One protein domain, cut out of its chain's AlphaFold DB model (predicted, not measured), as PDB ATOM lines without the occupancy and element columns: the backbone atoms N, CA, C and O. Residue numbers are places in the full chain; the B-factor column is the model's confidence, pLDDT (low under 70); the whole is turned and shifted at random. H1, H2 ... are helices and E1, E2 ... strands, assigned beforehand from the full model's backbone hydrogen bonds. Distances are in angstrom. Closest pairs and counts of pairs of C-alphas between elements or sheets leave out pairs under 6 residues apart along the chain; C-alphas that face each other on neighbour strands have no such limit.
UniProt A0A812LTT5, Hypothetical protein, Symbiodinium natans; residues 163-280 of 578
ATOM      1  N   LYS A 163     234.860 118.839 301.736       86.75
ATOM      2  CA  LYS A 163     234.507 119.975 302.605       86.75
ATOM      3  C   LYS A 163     235.646 120.487 303.505       86.75
ATOM      4  O   LYS A 163     235.757 121.709 303.589       86.75
ATOM      5  N   PRO A 164     236.469 119.647 304.171       88.00
ATOM      6  CA  PRO A 164     237.584 120.123 304.993       88.00
ATOM      7  C   PRO A 164     238.635 120.857 304.157       88.00
ATOM      8  O   PRO A 164     239.059 121.943 304.535       88.00
ATOM      9  N   MET A 165     238.960 120.326 302.976       91.25
ATOM     10  CA  MET A 165     239.896 120.957 302.045       91.25
ATOM     11  C   MET A 165     239.373 122.314 301.547       91.25
ATOM     12  O   MET A 165     240.099 123.304 301.565       91.25
ATOM     13  N   LEU A 166     238.090 122.400 301.174       90.25
ATOM     14  CA  LEU A 166     237.463 123.673 300.787       90.25
ATOM     15  C   LEU A 166     237.420 124.681 301.943       90.25
ATOM     16  O   LEU A 166     237.577 125.879 301.726       90.25
ATOM     17  N   HIS A 167     237.216 124.210 303.174       89.19
ATOM     18  CA  HIS A 167     237.245 125.054 304.364       89.19
ATOM     19  C   HIS A 167     238.642 125.634 304.613       89.19
ATOM     20  O   HIS A 167     238.774 126.827 304.879       89.19
ATOM     21  N   GLU A 168     239.681 124.808 304.505       91.31
ATOM     22  CA  GLU A 168     241.069 125.248 304.637       91.31
ATOM     23  C   GLU A 168     241.445 126.257 303.546       91.31
ATOM     24  O   GLU A 168     241.971 127.328 303.859       91.31
ATOM     25  N   LEU A 169     241.101 125.970 302.283       93.50
ATOM     26  CA  LEU A 169     241.322 126.899 301.176       93.50
ATOM     27  C   LEU A 169     240.603 128.230 301.420       93.50
ATOM     28  O   LEU A 169     241.195 129.287 301.207       93.50
ATOM     29  N   LYS A 170     239.356 128.192 301.907       92.06
ATOM     30  CA  LYS A 170     238.590 129.393 302.257       92.06
ATOM     31  C   LYS A 170     239.337 130.252 303.274       92.06
ATOM     32  O   LYS A 170     239.479 131.443 303.032       92.06
ATOM     33  N   LEU A 171     239.781 129.678 304.392       89.88
ATOM     34  CA  LEU A 171     240.438 130.451 305.451       89.88
ATOM     35  C   LEU A 171     241.727 131.108 304.948       89.88
ATOM     36  O   LEU A 171     241.869 132.319 305.080       89.88
ATOM     37  N   LYS A 172     242.595 130.342 304.271       94.19
ATOM     38  CA  LYS A 172     243.851 130.869 303.706       94.19
ATOM     39  C   LYS A 172     243.604 131.987 302.690       94.19
ATOM     40  O   LYS A 172     244.272 133.015 302.715       94.19
ATOM     41  N   THR A 173     242.630 131.790 301.801       94.25
ATOM     42  CA  THR A 173     242.298 132.777 300.765       94.25
ATOM     43  C   THR A 173     241.698 134.039 301.375       94.25
ATOM     44  O   THR A 173     242.036 135.146 300.972       94.25
ATOM     45  N   TRP A 174     240.820 133.887 302.369       93.81
ATOM     46  CA  TRP A 174     240.179 135.009 303.043       93.81
ATOM     47  C   TRP A 174     241.189 135.884 303.789       93.81
ATOM     48  O   TRP A 174     241.144 137.104 303.651       93.81
ATOM     49  N   GLU A 175     242.124 135.270 304.517       92.50
ATOM     50  CA  GLU A 175     243.200 135.979 305.214       92.50
ATOM     51  C   GLU A 175     244.105 136.744 304.238       92.50
ATOM     52  O   GLU A 175     244.359 137.928 304.461       92.50
ATOM     53  N   SER A 176     244.512 136.121 303.123       96.12
ATOM     54  CA  SER A 176     245.320 136.786 302.087       96.12
ATOM     55  C   SER A 176     244.586 137.967 301.453       96.12
ATOM     56  O   SER A 176     245.131 139.065 301.420       96.12
ATOM     57  N   LEU A 177     243.322 137.807 301.043       95.12
ATOM     58  CA  LEU A 177     242.546 138.909 300.457       95.12
ATOM     59  C   LEU A 177     242.423 140.107 301.414       95.12
ATOM     60  O   LEU A 177     242.549 141.256 300.991       95.12
ATOM     61  N   LEU A 178     242.211 139.850 302.710       91.31
ATOM     62  CA  LEU A 178     242.150 140.902 303.727       91.31
ATOM     63  C   LEU A 178     243.504 141.590 303.936       91.31
ATOM     64  O   LEU A 178     243.545 142.815 304.062       91.31
ATOM     65  N   GLN A 179     244.595 140.822 303.970       95.31
ATOM     66  CA  GLN A 179     245.952 141.344 304.132       95.31
ATOM     67  C   GLN A 179     246.375 142.206 302.935       95.31
ATOM     68  O   GLN A 179     246.894 143.308 303.116       95.31
ATOM     69  N   ASP A 180     246.077 141.735 301.727       96.25
ATOM     70  CA  ASP A 180     246.476 142.363 300.467       96.25
ATOM     71  C   ASP A 180     245.487 143.450 300.006       96.25
ATOM     72  O   ASP A 180     245.704 144.109 298.988       96.25
ATOM     73  N   LYS A 181     244.393 143.660 300.759       93.69
ATOM     74  CA  LYS A 181     243.278 144.570 300.432       93.69
ATOM     75  C   LYS A 181     242.672 144.305 299.049       93.69
ATOM     76  O   LYS A 181     242.194 145.224 298.383       93.69
ATOM     77  N   GLN A 182     242.676 143.046 298.627       96.81
ATOM     78  CA  GLN A 182     242.044 142.602 297.393       96.81
ATOM     79  C   GLN A 182     240.612 142.146 297.674       96.81
ATOM     80  O   GLN A 182     240.303 141.605 298.734       96.81
ATOM     81  N   THR A 183     239.712 142.354 296.716       95.19
ATOM     82  CA  THR A 183     238.308 141.935 296.846       95.19
ATOM     83  C   THR A 183     238.043 140.559 296.251       95.19
ATOM     84  O   THR A 183     237.038 139.941 296.595       95.19
ATOM     85  N   SER A 184     238.913 140.071 295.367       96.94
ATOM     86  CA  SER A 184     238.749 138.780 294.704       96.94
ATOM     87  C   SER A 184     240.078 138.173 294.253       96.94
ATOM     88  O   SER A 184     241.053 138.885 294.028       96.94
ATOM     89  N   VAL A 185     240.105 136.847 294.116       97.50
ATOM     90  CA  VAL A 185     241.232 136.080 293.567       97.50
ATOM     91  C   VAL A 185     240.722 134.894 292.755       97.50
ATOM     92  O   VAL A 185     239.745 134.247 293.135       97.50
ATOM     93  N   ASP A 186     241.382 134.610 291.634       97.44
ATOM     94  CA  ASP A 186     241.083 133.448 290.799       97.44
ATOM     95  C   ASP A 186     241.640 132.166 291.438       97.44
ATOM     96  O   ASP A 186     242.827 132.058 291.754       97.44
ATOM     97  N   LEU A 187     240.762 131.189 291.644       97.00
ATOM     98  CA  LEU A 187     241.055 129.896 292.247       97.00
ATOM     99  C   LEU A 187     240.867 128.735 291.263       97.00
ATOM    100  O   LEU A 187     240.994 127.581 291.672       97.00
ATOM    101  N   THR A 188     240.580 129.004 289.989       96.50
ATOM    102  CA  THR A 188     240.214 127.994 288.981       96.50
ATOM    103  C   THR A 188     241.250 126.874 288.873       96.50
ATOM    104  O   THR A 188     240.889 125.704 288.840       96.50
ATOM    105  N   SER A 189     242.542 127.208 288.926       96.00
ATOM    106  CA  SER A 189     243.648 126.241 288.839       96.00
ATOM    107  C   SER A 189     244.083 125.636 290.179       96.00
ATOM    108  O   SER A 189     244.974 124.789 290.210       96.00
ATOM    109  N   LYS A 190     243.501 126.067 291.308       95.12
ATOM    110  CA  LYS A 190     243.957 125.652 292.646       95.12
ATOM    111  C   LYS A 190     243.472 124.264 293.050       95.12
ATOM    112  O   LYS A 190     244.114 123.642 293.890       95.12
ATOM    113  N   LEU A 191     242.350 123.801 292.499       94.31
ATOM    114  CA  LEU A 191     241.712 122.530 292.844       94.31
ATOM    115  C   LEU A 191     241.047 121.895 291.617       94.31
ATOM    116  O   LEU A 191     240.634 122.590 290.694       94.31
ATOM    117  N   ASP A 192     240.838 120.578 291.668       94.69
ATOM    118  CA  ASP A 192     239.883 119.882 290.795       94.69
ATOM    119  C   ASP A 192     238.451 120.217 291.254       94.69
ATOM    120  O   ASP A 192     237.824 119.496 292.043       94.69
ATOM    121  N   TRP A 193     237.954 121.378 290.820       94.31
ATOM    122  CA  TRP A 193     236.632 121.887 291.188       94.31
ATOM    123  C   TRP A 193     235.489 120.935 290.825       94.31
ATOM    124  O   TRP A 193     234.655 120.697 291.703       94.31
ATOM    125  N   PRO A 194     235.438 120.315 289.628       93.50
ATOM    126  CA  PRO A 194     234.422 119.310 289.321       93.50
ATOM    127  C   PRO A 194     234.391 118.157 290.331       93.50
ATOM    128  O   PRO A 194     233.318 117.713 290.744       93.50
ATOM    129  N   ARG A 195     235.549 117.665 290.791       91.62
ATOM    130  CA  ARG A 195     235.600 116.645 291.851       91.62
ATOM    131  C   ARG A 195     235.177 117.188 293.215       91.62
ATOM    132  O   ARG A 195     234.417 116.520 293.912       91.62
ATOM    133  N   CYS A 196     235.604 118.390 293.590       92.12
ATOM    134  CA  CYS A 196     235.248 118.992 294.880       92.12
ATOM    135  C   CYS A 196     233.742 119.268 294.997       92.12
ATOM    136  O   CYS A 196     233.117 119.008 296.036       92.12
ATOM    137  N   LEU A 197     233.155 119.775 293.913       91.94
ATOM    138  CA  LEU A 197     231.771 120.227 293.856       91.94
ATOM    139  C   LEU A 197     230.767 119.070 293.734       91.94
ATOM    140  O   LEU A 197     229.616 119.229 294.137       91.94
ATOM    141  N   ARG A 198     231.205 117.868 293.324       89.88
ATOM    142  CA  ARG A 198     230.376 116.645 293.324       89.88
ATOM    143  C   ARG A 198     229.775 116.308 294.692       89.88
ATOM    144  O   ARG A 198     228.708 115.708 294.767       89.88
ATOM    145  N   SER A 199     230.416 116.732 295.784       86.69
ATOM    146  CA  SER A 199     229.900 116.527 297.146       86.69
ATOM    147  C   SER A 199     228.691 117.413 297.507       86.69
ATOM    148  O   SER A 199     228.051 117.204 298.544       86.69
ATOM    149  N   PHE A 200     228.355 118.393 296.666       88.44
ATOM    150  CA  PHE A 200     227.216 119.286 296.840       88.44
ATOM    151  C   PHE A 200     226.072 118.814 295.949       88.44
ATOM    152  O   PHE A 200     225.918 119.273 294.825       88.44
ATOM    153  N   THR A 201     225.219 117.932 296.467       87.69
ATOM    154  CA  THR A 201     224.082 117.358 295.717       87.69
ATOM    155  C   THR A 201     223.167 118.405 295.072       87.69
ATOM    156  O   THR A 201     222.568 118.151 294.037       87.69
ATOM    157  N   LYS A 202     223.093 119.611 295.640       85.69
ATOM    158  CA  LYS A 202     222.337 120.751 295.098       85.69
ATOM    159  C   LYS A 202     222.918 121.339 293.805       85.69
ATOM    160  O   LYS A 202     222.193 122.015 293.089       85.69
ATOM    161  N   LEU A 203     224.198 121.099 293.525       88.19
ATOM    162  CA  LEU A 203     224.854 121.445 292.261       88.19
ATOM    163  C   LEU A 203     224.714 120.338 291.210       88.19
ATOM    164  O   LEU A 203     225.148 120.536 290.088       88.19
ATOM    165  N   ALA A 204     224.104 119.189 291.532       87.00
ATOM    166  CA  ALA A 204     223.955 118.094 290.569       87.00
ATOM    167  C   ALA A 204     223.085 118.469 289.356       87.00
ATOM    168  O   ALA A 204     223.231 117.870 288.299       87.00
ATOM    169  N   ALA A 205     222.201 119.461 289.509       84.69
ATOM    170  CA  ALA A 205     221.410 120.020 288.414       84.69
ATOM    171  C   ALA A 205     222.201 121.010 287.538       84.69
ATOM    172  O   ALA A 205     221.741 121.384 286.466       84.69
ATOM    173  N   CYS A 206     223.375 121.462 287.989       86.94
ATOM    174  CA  CYS A 206     224.235 122.341 287.214       86.94
ATOM    175  C   CYS A 206     225.124 121.496 286.298       86.94
ATOM    176  O   CYS A 206     225.772 120.547 286.747       86.94
ATOM    177  N   ASN A 207     225.203 121.862 285.018       90.25
ATOM    178  CA  ASN A 207     226.147 121.233 284.109       90.25
ATOM    179  C   ASN A 207     227.570 121.695 284.454       90.25
ATOM    180  O   ASN A 207     228.020 122.753 284.024       90.25
ATOM    181  N   MET A 208     228.289 120.895 285.243       91.25
ATOM    182  CA  MET A 208     229.647 121.224 285.687       91.25
ATOM    183  C   MET A 208     230.655 121.364 284.539       91.25
ATOM    184  O   MET A 208     231.710 121.950 284.755       91.25
ATOM    185  N   ALA A 209     230.347 120.864 283.334       92.12
ATOM    186  CA  ALA A 209     231.178 121.082 282.150       92.12
ATOM    187  C   ALA A 209     231.176 122.548 281.683       92.12
ATOM    188  O   ALA A 209     232.089 122.955 280.977       92.12
ATOM    189  N   GLN A 210     230.177 123.332 282.097       93.06
ATOM    190  CA  GLN A 210     230.098 124.768 281.833       93.06
ATOM    191  C   GLN A 210     230.859 125.602 282.874       93.06
ATOM    192  O   GLN A 210     230.898 126.818 282.776       93.06
ATOM    193  N   LEU A 211     231.453 124.995 283.909       94.69
ATOM    194  CA  LEU A 211     232.205 125.758 284.903       94.69
ATOM    195  C   LEU A 211     233.487 126.325 284.271       94.69
ATOM    196  O   LEU A 211     234.460 125.600 284.084       94.69
ATOM    197  N   GLU A 212     233.497 127.626 283.998       95.44
ATOM    198  CA  GLU A 212     234.626 128.310 283.361       95.44
ATOM    199  C   GLU A 212     235.635 128.826 284.385       95.44
ATOM    200  O   GLU A 212     236.846 128.742 284.176       95.44
ATOM    201  N   LYS A 213     235.140 129.384 285.497       96.25
ATOM    202  CA  LYS A 213     235.980 130.098 286.462       96.25
ATOM    203  C   LYS A 213     235.461 129.963 287.886       96.25
ATOM    204  O   LYS A 213     234.257 130.011 288.136       96.25
ATOM    205  N   VAL A 214     236.381 129.849 288.839       96.75
ATOM    206  CA  VAL A 214     236.084 129.890 290.275       96.75
ATOM    207  C   VAL A 214     236.877 131.001 290.937       96.75
ATOM    208  O   VAL A 214     238.102 130.977 290.922       96.75
ATOM    209  N   CYS A 215     236.188 131.944 291.571       97.06
ATOM    210  CA  CYS A 215     236.808 133.019 292.342       97.06
ATOM    211  C   CYS A 215     236.588 132.820 293.844       97.06
ATOM    212  O   CYS A 215     235.544 132.334 294.273       97.06
ATOM    213  N   GLY A 216     237.550 133.242 294.660       96.50
ATOM    214  CA  GLY A 216     237.312 133.581 296.061       96.50
ATOM    215  C   GLY A 216     237.041 135.075 296.163       96.50
ATOM    216  O   GLY A 216     237.866 135.855 295.700       96.50
ATOM    217  N   GLU A 217     235.912 135.480 296.741       95.62
ATOM    218  CA  GLU A 217     235.501 136.886 296.810       95.62
ATOM    219  C   GLU A 217     235.137 137.318 298.225       95.62
ATOM    220  O   GLU A 217     234.455 136.602 298.965       95.62
ATOM    221  N   ILE A 218     235.550 138.536 298.568       91.88
ATOM    222  CA  ILE A 218     235.068 139.265 299.730       91.88
ATOM    223  C   ILE A 218     233.799 140.024 299.339       91.88
ATOM    224  O   ILE A 218     233.796 140.869 298.444       91.88
ATOM    225  N   HIS A 219     232.713 139.767 300.058       84.31
ATOM    226  CA  HIS A 219     231.468 140.487 299.878       84.31
ATOM    227  C   HIS A 219     231.626 141.947 300.315       84.31
ATOM    228  O   HIS A 219     232.011 142.240 301.444       84.31
ATOM    229  N   SER A 220     231.234 142.873 299.440       76.25
ATOM    230  CA  SER A 220     231.335 144.320 299.672       76.25
ATOM    231  C   SER A 220     230.498 144.852 300.846       76.25
ATOM    232  O   SER A 220     230.859 145.857 301.452       76.25
ATOM    233  N   THR A 221     229.372 144.208 301.169       68.88
ATOM    234  CA  THR A 221     228.414 144.683 302.181       68.88
ATOM    235  C   THR A 221     228.091 143.661 303.264       68.88
ATOM    236  O   THR A 221     227.647 144.052 304.343       68.88
ATOM    237  N   ALA A 222     228.251 142.362 302.996       71.56
ATOM    238  CA  ALA A 222     227.948 141.338 303.984       71.56
ATOM    239  C   ALA A 222     229.118 141.199 304.960       71.56
ATOM    240  O   ALA A 222     230.267 141.035 304.561       71.56
ATOM    241  N   ILE A 223     228.805 141.232 306.252       71.50
ATOM    242  CA  ILE A 223     229.770 141.039 307.332       71.50
ATOM    243  C   ILE A 223     229.560 139.639 307.904       71.50
ATOM    244  O   ILE A 223     228.432 139.245 308.213       71.50
ATOM    245  N   CYS A 224     230.646 138.887 308.056       69.00
ATOM    246  CA  CYS A 224     230.660 137.641 308.799       69.00
ATOM    247  C   CYS A 224     230.266 137.930 310.257       69.00
ATOM    248  O   CYS A 224     231.002 138.616 310.969       69.00
ATOM    249  N   PRO A 225     229.143 137.389 310.753       53.59
ATOM    250  CA  PRO A 225     228.634 137.733 312.078       53.59
ATOM    251  C   PRO A 225     229.504 137.216 313.237       53.59
ATOM    252  O   PRO A 225     229.170 137.476 314.388       53.59
ATOM    253  N   TRP A 226     230.565 136.445 312.968       60.81
ATOM    254  CA  TRP A 226     231.456 135.895 314.001       60.81
ATOM    255  C   TRP A 226     232.791 136.619 314.089       60.81
ATOM    256  O   TRP A 226     233.350 136.708 315.174       60.81
ATOM    257  N   THR A 227     233.306 137.096 312.958       70.50
ATOM    258  CA  THR A 227     234.597 137.791 312.902       70.50
ATOM    259  C   THR A 227     234.433 139.300 312.781       70.50
ATOM    260  O   THR A 227     235.423 140.012 312.866       70.50
ATOM    261  N   GLU A 228     233.208 139.784 312.535       73.62
ATOM    262  CA  GLU A 228     232.906 141.181 312.189       73.62
ATOM    263  C   GLU A 228     233.671 141.691 310.953       73.62
ATOM    264  O   GLU A 228     233.665 142.880 310.647       73.62
ATOM    265  N   GLN A 229     234.279 140.779 310.191       82.06
ATOM    266  CA  GLN A 229     234.979 141.073 308.949       82.06
ATOM    267  C   GLN A 229     234.076 140.835 307.736       82.06
ATOM    268  O   GLN A 229     233.108 140.075 307.835       82.06
ATOM    269  N   PRO A 230     234.388 141.431 306.576       85.50
ATOM    270  CA  PRO A 230     233.689 141.148 305.325       85.50
ATOM    271  C   PRO A 230     233.575 139.641 305.035       85.50
ATOM    272  O   PRO A 230     234.530 138.886 305.220       85.50
ATOM    273  N   ALA A 231     232.393 139.182 304.620       85.88
ATOM    274  CA  ALA A 231     232.112 137.767 304.388       85.88
ATOM    275  C   ALA A 231     232.837 137.242 303.137       85.88
ATOM    276  O   ALA A 231     232.893 137.926 302.124       85.88
ATOM    277  N   PHE A 232     233.349 136.009 303.194       91.81
ATOM    278  CA  PHE A 232     234.008 135.348 302.062       91.81
ATOM    279  C   PHE A 232     233.119 134.290 301.395       91.81
ATOM    280  O   PHE A 232     232.553 133.423 302.089       91.81
ATOM    281  N   HIS A 233     233.106 134.297 300.061       92.69
ATOM    282  CA  HIS A 233     232.374 133.370 299.197       92.69
ATOM    283  C   HIS A 233     233.286 132.741 298.140       92.69
ATOM    284  O   HIS A 233     234.171 133.406 297.613       92.69
ATOM    285  N   PHE A 234     233.019 131.485 297.774       95.12
ATOM    286  CA  PHE A 234     233.458 130.986 296.467       95.12
ATOM    287  C   PHE A 234     232.398 131.345 295.432       95.12
ATOM    288  O   PHE A 234     231.220 131.098 295.686       95.12
ATOM    289  N   VAL A 235     232.792 131.905 294.296       94.94
ATOM    290  CA  VAL A 235     231.894 132.295 293.207       94.94
ATOM    291  C   VAL A 235     232.224 131.463 291.979       94.94
ATOM    292  O   VAL A 235     233.351 131.486 291.493       94.94
ATOM    293  N   LEU A 236     231.245 130.688 291.525       95.31
ATOM    294  CA  LEU A 236     231.331 129.821 290.357       95.31
ATOM    295  C   LEU A 236     230.722 130.540 289.151       95.31
ATOM    296  O   LEU A 236     229.527 130.850 289.168       95.31
ATOM    297  N   TYR A 237     231.535 130.777 288.128       93.62
ATOM    298  CA  TYR A 237     231.161 131.396 286.858       93.62
ATOM    299  C   TYR A 237     231.108 130.363 285.730       93.62
ATOM    300  O   TYR A 237     231.761 129.322 285.803       93.62
ATOM    301  N   GLY A 238     230.368 130.692 284.672       88.38
ATOM    302  CA  GLY A 238     230.272 129.884 283.454       88.38
ATOM    303  C   GLY A 238     228.949 129.135 283.293       88.38
ATOM    304  O   GLY A 238     228.707 128.544 282.253       88.38
ATOM    305  N   PHE A 239     228.027 129.201 284.261       86.00
ATOM    306  CA  PHE A 239     226.656 128.765 283.983       86.00
ATOM    307  C   PHE A 239     225.947 129.875 283.196       86.00
ATOM    308  O   PHE A 239     225.814 130.988 283.701       86.00
ATOM    309  N   ASP A 240     225.478 129.571 281.980       79.81
ATOM    310  CA  ASP A 240     224.998 130.531 280.960       79.81
ATOM    311  C   ASP A 240     224.030 131.621 281.463       79.81
ATOM    312  O   ASP A 240     223.866 132.664 280.836       79.81
ATOM    313  N   LYS A 241     223.334 131.371 282.577       81.00
ATOM    314  CA  LYS A 241     222.255 132.219 283.096       81.00
ATOM    315  C   LYS A 241     222.459 132.702 284.531       81.00
ATOM    316  O   LYS A 241     221.591 133.420 285.026       81.00
ATOM    317  N   PHE A 242     223.488 132.268 285.251       87.62
ATOM    318  CA  PHE A 242     223.684 132.652 286.653       87.62
ATOM    319  C   PHE A 242     225.091 132.311 287.140       87.62
ATOM    320  O   PHE A 242     225.731 131.394 286.645       87.62
ATOM    321  N   HIS A 243     225.553 132.976 288.189       90.62
ATOM    322  CA  HIS A 243     226.700 132.510 288.965       90.62
ATOM    323  C   HIS A 243     226.236 131.909 290.288       90.62
ATOM    324  O   HIS A 243     225.156 132.218 290.802       90.62
ATOM    325  N   VAL A 244     227.050 131.013 290.846       89.62
ATOM    326  CA  VAL A 244     226.732 130.344 292.114       89.62
ATOM    327  C   VAL A 244     227.717 130.763 293.189       89.62
ATOM    328  O   VAL A 244     228.911 130.495 293.088       89.62
ATOM    329  N   ARG A 245     227.217 131.369 294.265       90.69
ATOM    330  CA  ARG A 245     228.002 131.677 295.460       90.69
ATOM    331  C   ARG A 245     227.868 130.581 296.507       90.69
ATOM    332  O   ARG A 245     226.769 130.279 296.972       90.69
ATOM    333  N   LEU A 246     228.993 130.029 296.948       90.19
ATOM    334  CA  LEU A 246     229.072 129.099 298.070       90.19
ATOM    335  C   LEU A 246     229.488 129.864 299.327       90.19
ATOM    336  O   LEU A 246     230.629 130.305 299.466       90.19
ATOM    337  N   SER A 247     228.558 129.987 300.272       85.56
ATOM    338  CA  SER A 247     228.786 130.609 301.575       85.56
ATOM    339  C   SER A 247     228.833 129.559 302.675       85.56
ATOM    340  O   SER A 247     227.873 128.825 302.886       85.56
ATOM    341  N   LEU A 248     229.941 129.474 303.404       79.19
ATOM    342  CA  LEU A 248     230.059 128.567 304.545       79.19
ATOM    343  C   LEU A 248     229.318 129.126 305.770       79.19
ATOM    344  O   LEU A 248     229.701 130.166 306.304       79.19
ATOM    345  N   ALA A 249     228.312 128.399 306.255       70.75
ATOM    346  CA  ALA A 249     227.622 128.700 307.505       70.75
ATOM    347  C   ALA A 249     228.379 128.160 308.736       70.75
ATOM    348  O   ALA A 249     229.212 127.258 308.631       70.75
ATOM    349  N   ARG A 250     228.007 128.642 309.934       61.97
ATOM    350  CA  ARG A 250     228.613 128.254 311.230       61.97
ATOM    351  C   ARG A 250     228.609 126.749 311.473       61.97
ATOM    352  O   ARG A 250     229.481 126.217 312.145       61.97
ATOM    353  N   SER A 251     227.590 126.070 310.959       65.75
ATOM    354  CA  SER A 251     227.406 124.624 311.070       65.75
ATOM    355  C   SER A 251     228.395 123.812 310.229       65.75
ATOM    356  O   SER A 251     228.277 122.592 310.196       65.75
ATOM    357  N   GLY A 252     229.316 124.455 309.500       71.19
ATOM    358  CA  GLY A 252     230.188 123.789 308.529       71.19
ATOM    359  C   GLY A 252     229.450 123.362 307.256       71.19
ATOM    360  O   GLY A 252     229.975 122.611 306.438       71.19
ATOM    361  N   THR A 253     228.209 123.819 307.078       79.19
ATOM    362  CA  THR A 253     227.400 123.556 305.885       79.19
ATOM    363  C   THR A 253     227.483 124.743 304.943       79.19
ATOM    364  O   THR A 253     227.316 125.876 305.386       79.19
ATOM    365  N   TYR A 254     227.669 124.496 303.653       82.19
ATOM    366  CA  TYR A 254     227.602 125.559 302.660       82.19
ATOM    367  C   TYR A 254     226.152 125.836 302.255       82.19
ATOM    368  O   TYR A 254     225.369 124.911 302.019       82.19
ATOM    369  N   THR A 255     225.823 127.116 302.171       84.00
ATOM    370  CA  THR A 255     224.632 127.662 301.532       84.00
ATOM    371  C   THR A 255     225.004 128.069 300.115       84.00
ATOM    372  O   THR A 255     226.009 128.750 299.913       84.00
ATOM    373  N   LEU A 256     224.201 127.634 299.148       88.50
ATOM    374  CA  LEU A 256     224.354 127.999 297.741       88.50
ATOM    375  C   LEU A 256     223.417 129.160 297.439       88.50
ATOM    376  O   LEU A 256     222.240 129.088 297.790       88.50
ATOM    377  N   MET A 257     223.926 130.209 296.811       88.81
ATOM    378  CA  MET A 257     223.140 131.354 296.358       88.81
ATOM    379  C   MET A 257     223.333 131.474 294.856       88.81
ATOM    380  O   MET A 257     224.463 131.567 294.388       88.81
ATOM    381  N   PHE A 258     222.239 131.405 294.119       89.62
ATOM    382  CA  PHE A 258     222.219 131.544 292.674       89.62
ATOM    383  C   PHE A 258     221.897 132.998 292.376       89.62
ATOM    384  O   PHE A 258     220.915 133.527 292.905       89.62
ATOM    385  N   GLU A 259     222.728 133.643 291.572       88.62
ATOM    386  CA  GLU A 259     222.630 135.067 291.283       88.62
ATOM    387  C   GLU A 259     222.633 135.315 289.774       88.62
ATOM    388  O   GLU A 259     223.366 134.662 289.036       88.62
ATOM    389  N   ARG A 260     221.824 136.271 289.320       88.31
ATOM    390  CA  ARG A 260     221.823 136.786 287.946       88.31
ATOM    391  C   ARG A 260     221.848 138.305 288.013       88.31
ATOM    392  O   ARG A 260     221.080 138.880 288.775       88.31
ATOM    393  N   ASP A 261     222.757 138.935 287.273       86.94
ATOM    394  CA  ASP A 261     222.884 140.400 287.199       86.94
ATOM    395  C   ASP A 261     223.002 141.089 288.577       86.94
ATOM    396  O   ASP A 261     222.562 142.215 288.788       86.94
ATOM    397  N   GLY A 262     223.612 140.394 289.546       82.38
ATOM    398  CA  GLY A 262     223.787 140.872 290.921       82.38
ATOM    399  C   GLY A 262     222.578 140.669 291.844       82.38
ATOM    400  O   GLY A 262     222.665 141.002 293.029       82.38
ATOM    401  N   GLU A 263     221.481 140.091 291.355       81.12
ATOM    402  CA  GLU A 263     220.301 139.752 292.149       81.12
ATOM    403  C   GLU A 263     220.269 138.264 292.510       81.12
ATOM    404  O   GLU A 263     220.525 137.395 291.677       81.12
ATOM    405  N   ILE A 264     219.930 137.950 293.767       82.81
ATOM    406  CA  ILE A 264     219.776 136.563 294.229       82.81
ATOM    407  C   ILE A 264     218.456 136.015 293.686       82.81
ATOM    408  O   ILE A 264     217.383 136.400 294.151       82.81
ATOM    409  N   ILE A 265     218.550 135.076 292.746       84.25
ATOM    410  CA  ILE A 265     217.395 134.435 292.111       84.25
ATOM    411  C   ILE A 265     216.931 133.181 292.851       84.25
ATOM    412  O   ILE A 265     215.762 132.833 292.748       84.25
ATOM    413  N   SER A 266     217.818 132.505 293.592       82.50
ATOM    414  CA  SER A 266     217.465 131.336 294.408       82.50
ATOM    415  C   SER A 266     218.509 131.049 295.495       82.50
ATOM    416  O   SER A 266     219.678 131.419 295.382       82.50
ATOM    417  N   ILE A 267     218.098 130.350 296.558       83.06
ATOM    418  CA  ILE A 267     218.982 129.871 297.628       83.06
ATOM    419  C   ILE A 267     218.746 128.385 297.841       83.06
ATOM    420  O   ILE A 267     217.613 127.945 298.014       83.06
ATOM    421  N   ASP A 268     219.831 127.616 297.910       82.88
ATOM    422  CA  ASP A 268     219.842 126.173 298.163       82.88
ATOM    423  C   ASP A 268     219.120 125.297 297.114       82.88
ATOM    424  O   ASP A 268     219.162 124.072 297.253       82.88
ATOM    425  N   GLN A 269     218.500 125.881 296.087       84.12
ATOM    426  CA  GLN A 269     217.825 125.192 294.987       84.12
ATOM    427  C   GLN A 269     218.304 125.774 293.658       84.12
ATOM    428  O   GLN A 269     218.330 126.992 293.506       84.12
ATOM    429  N   ALA A 270     218.688 124.926 292.704       82.19
ATOM    430  CA  ALA A 270     218.998 125.406 291.364       82.19
ATOM    431  C   ALA A 270     217.748 126.082 290.760       82.19
ATOM    432  O   ALA A 270     216.646 125.541 290.914       82.19
ATOM    433  N   PRO A 271     217.883 127.263 290.134       82.75
ATOM    434  CA  PRO A 271     216.764 127.907 289.459       82.75
ATOM    435  C   PRO A 271     216.266 127.011 288.307       82.75
ATOM    436  O   PRO A 271     217.067 126.267 287.733       82.75
ATOM    437  N   PRO A 272     214.968 127.059 287.959       82.19
ATOM    438  CA  PRO A 272     214.449 126.337 286.799       82.19
ATOM    439  C   PRO A 272     215.169 126.777 285.514       82.19
ATOM    440  O   PRO A 272     215.666 127.901 285.432       82.19
ATOM    441  N   GLU A 273     215.193 125.924 284.485       78.06
ATOM    442  CA  GLU A 273     215.844 126.228 283.196       78.06
ATOM    443  C   GLU A 273     215.299 127.499 282.524       78.06
ATOM    444  O   GLU A 273     216.031 128.186 281.802       78.06
ATOM    445  N   SER A 274     214.038 127.854 282.808       76.75
ATOM    446  CA  SER A 274     213.411 129.116 282.386       76.75
ATOM    447  C   SER A 274     214.176 130.343 282.880       76.75
ATOM    448  O   SER A 274     214.101 131.412 282.284       76.75
ATOM    449  N   GLY A 275     214.950 130.190 283.954       69.06
ATOM    450  CA  GLY A 275     215.702 131.255 284.578       69.06
ATOM    451  C   GLY A 275     214.838 132.218 285.386       69.06
ATOM    452  O   GLY A 275     215.373 133.226 285.837       69.06
ATOM    453  N   GLU A 276     213.549 131.951 285.579       76.56
ATOM    454  CA  GLU A 276     212.704 132.795 286.420       76.56
ATOM    455  C   GLU A 276     213.210 132.800 287.867       76.56
ATOM    456  O   GLU A 276     213.560 131.759 288.431       76.56
ATOM    457  N   ALA A 277     213.256 133.994 288.464       72.06
ATOM    458  CA  ALA A 277     213.612 134.162 289.862       72.06
ATOM    459  C   ALA A 277     212.549 133.492 290.741       72.06
ATOM    460  O   ALA A 277     211.431 133.987 290.881       72.06
ATOM    461  N   SER A 278     212.901 132.372 291.366       71.50
ATOM    462  CA  SER A 278     212.091 131.768 292.412       71.50
ATOM    463  C   SER A 278     212.678 132.185 293.752       71.50
ATOM    464  O   SER A 278     213.586 131.550 294.291       71.50
ATOM    465  N   LEU A 279     212.152 133.284 294.309       68.00
ATOM    466  CA  LEU A 279     212.529 133.681 295.662       68.00
ATOM    467  C   LEU A 279     212.400 132.453 296.577       68.00
ATOM    468  O   LEU A 279     211.363 131.778 296.562       68.00
ATOM    469  N   PRO A 280     213.453 132.122 297.342       70.50
ATOM    470  CA  PRO A 280     213.488 130.893 298.111       70.50
ATOM    471  C   PRO A 280     212.296 130.873 299.055       70.50
ATOM    472  O   PRO A 280     212.109 131.800 299.837       70.50
TER     473      PRO A 280
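This is residues 163 to 280 of the 578 residues of the protein "Hypothetical protein" of Symbiodinium natans (UniProt A0A812LTT5). Picture one strongly twisted sheet of six strands, with the helix H1 laid across one face near its E1-E2-E3 end. The short helix H2 sits near the first residue of H1, and the last 13 residues, 268 to 280, follow the edge strand E6 without a named element. The printed part has 118 residues, with two named helices and six named strands in the order H1 E1 H2 E2 E3 E4 E5 E6; the sheet order is E1 - E2 - E3 - E4 - E5 - E6, all antiparallel. The class is mixed, helices and strands. The whole is compact, with a radius of gyration of the C-alphas of 13.8 A and spans of 41 by 28 by 26 A.

Find C-alpha 163 at (234.507, 119.975, 302.605); from there H1, residues 163 to 179, runs 24.3 A to C-alpha 179 at (245.952, 141.344, 304.132). E1 is residues 184 to 186, and H2 is residues 193 to 197. Next comes E2, residues 213 to 223, 24.4 A long, which bends by 73 degrees at residue 220. E3, residues 230 to 239, measures 25.7 A. E4, residues 242 to 248, and E5, residues 254 to 260, are each 19.4 A long. E6, residues 263 to 267, ends at C-alpha 267, (218.982, 129.871, 297.628).

Begin with the sheet, whose edge strands are E1 and E6; its strands' lines turn by 113 degrees from edge to edge. E2 to E6 form a meander, each strand the antiparallel neighbour of the one before. Look for N 185 and O 216, 2.9 A apart, between E1 and E2. In the hairpin E2 and E3, N 219 and O 231 are 2.8 A apart, and past the bend N 231 and O 222 are also 2.8 A apart. Within hydrogen-bond range are also N 236 and O 244 of E3 and E4, 2.8 A, N 245 and O 257 of E4 and E5, 2.8 A, and N 258 and O 266 of E5 and E6, 2.9 A. H1 is on the sheet at a height of 8.6 A, making two layers, a helix on one face of a sheet. It lies over E2 and E3 and runs across the strands, at 64 degrees to E2 on the local plane; its closest C-alphas to E3 are those of Trp 174 and Phe 232, 6.3 A. H2 is not on the sheet; it is close to H1 but not clearly touching, C-alphas 163 and 196 being 7.8 A apart. In H1 and H2 every O i to N i+4 pair is within hydrogen-bond range.

The C-alphas farthest apart, those of Gln 179 and Ser 274, are 41.0 A from each other. The printed part has no cut. The link from H2 to E2, residues 198 to 212, is long. Mean pLDDT of the printed part is 86.4; residues 221, 224 to 226, 250 to 251, 275 and 279 are under 70.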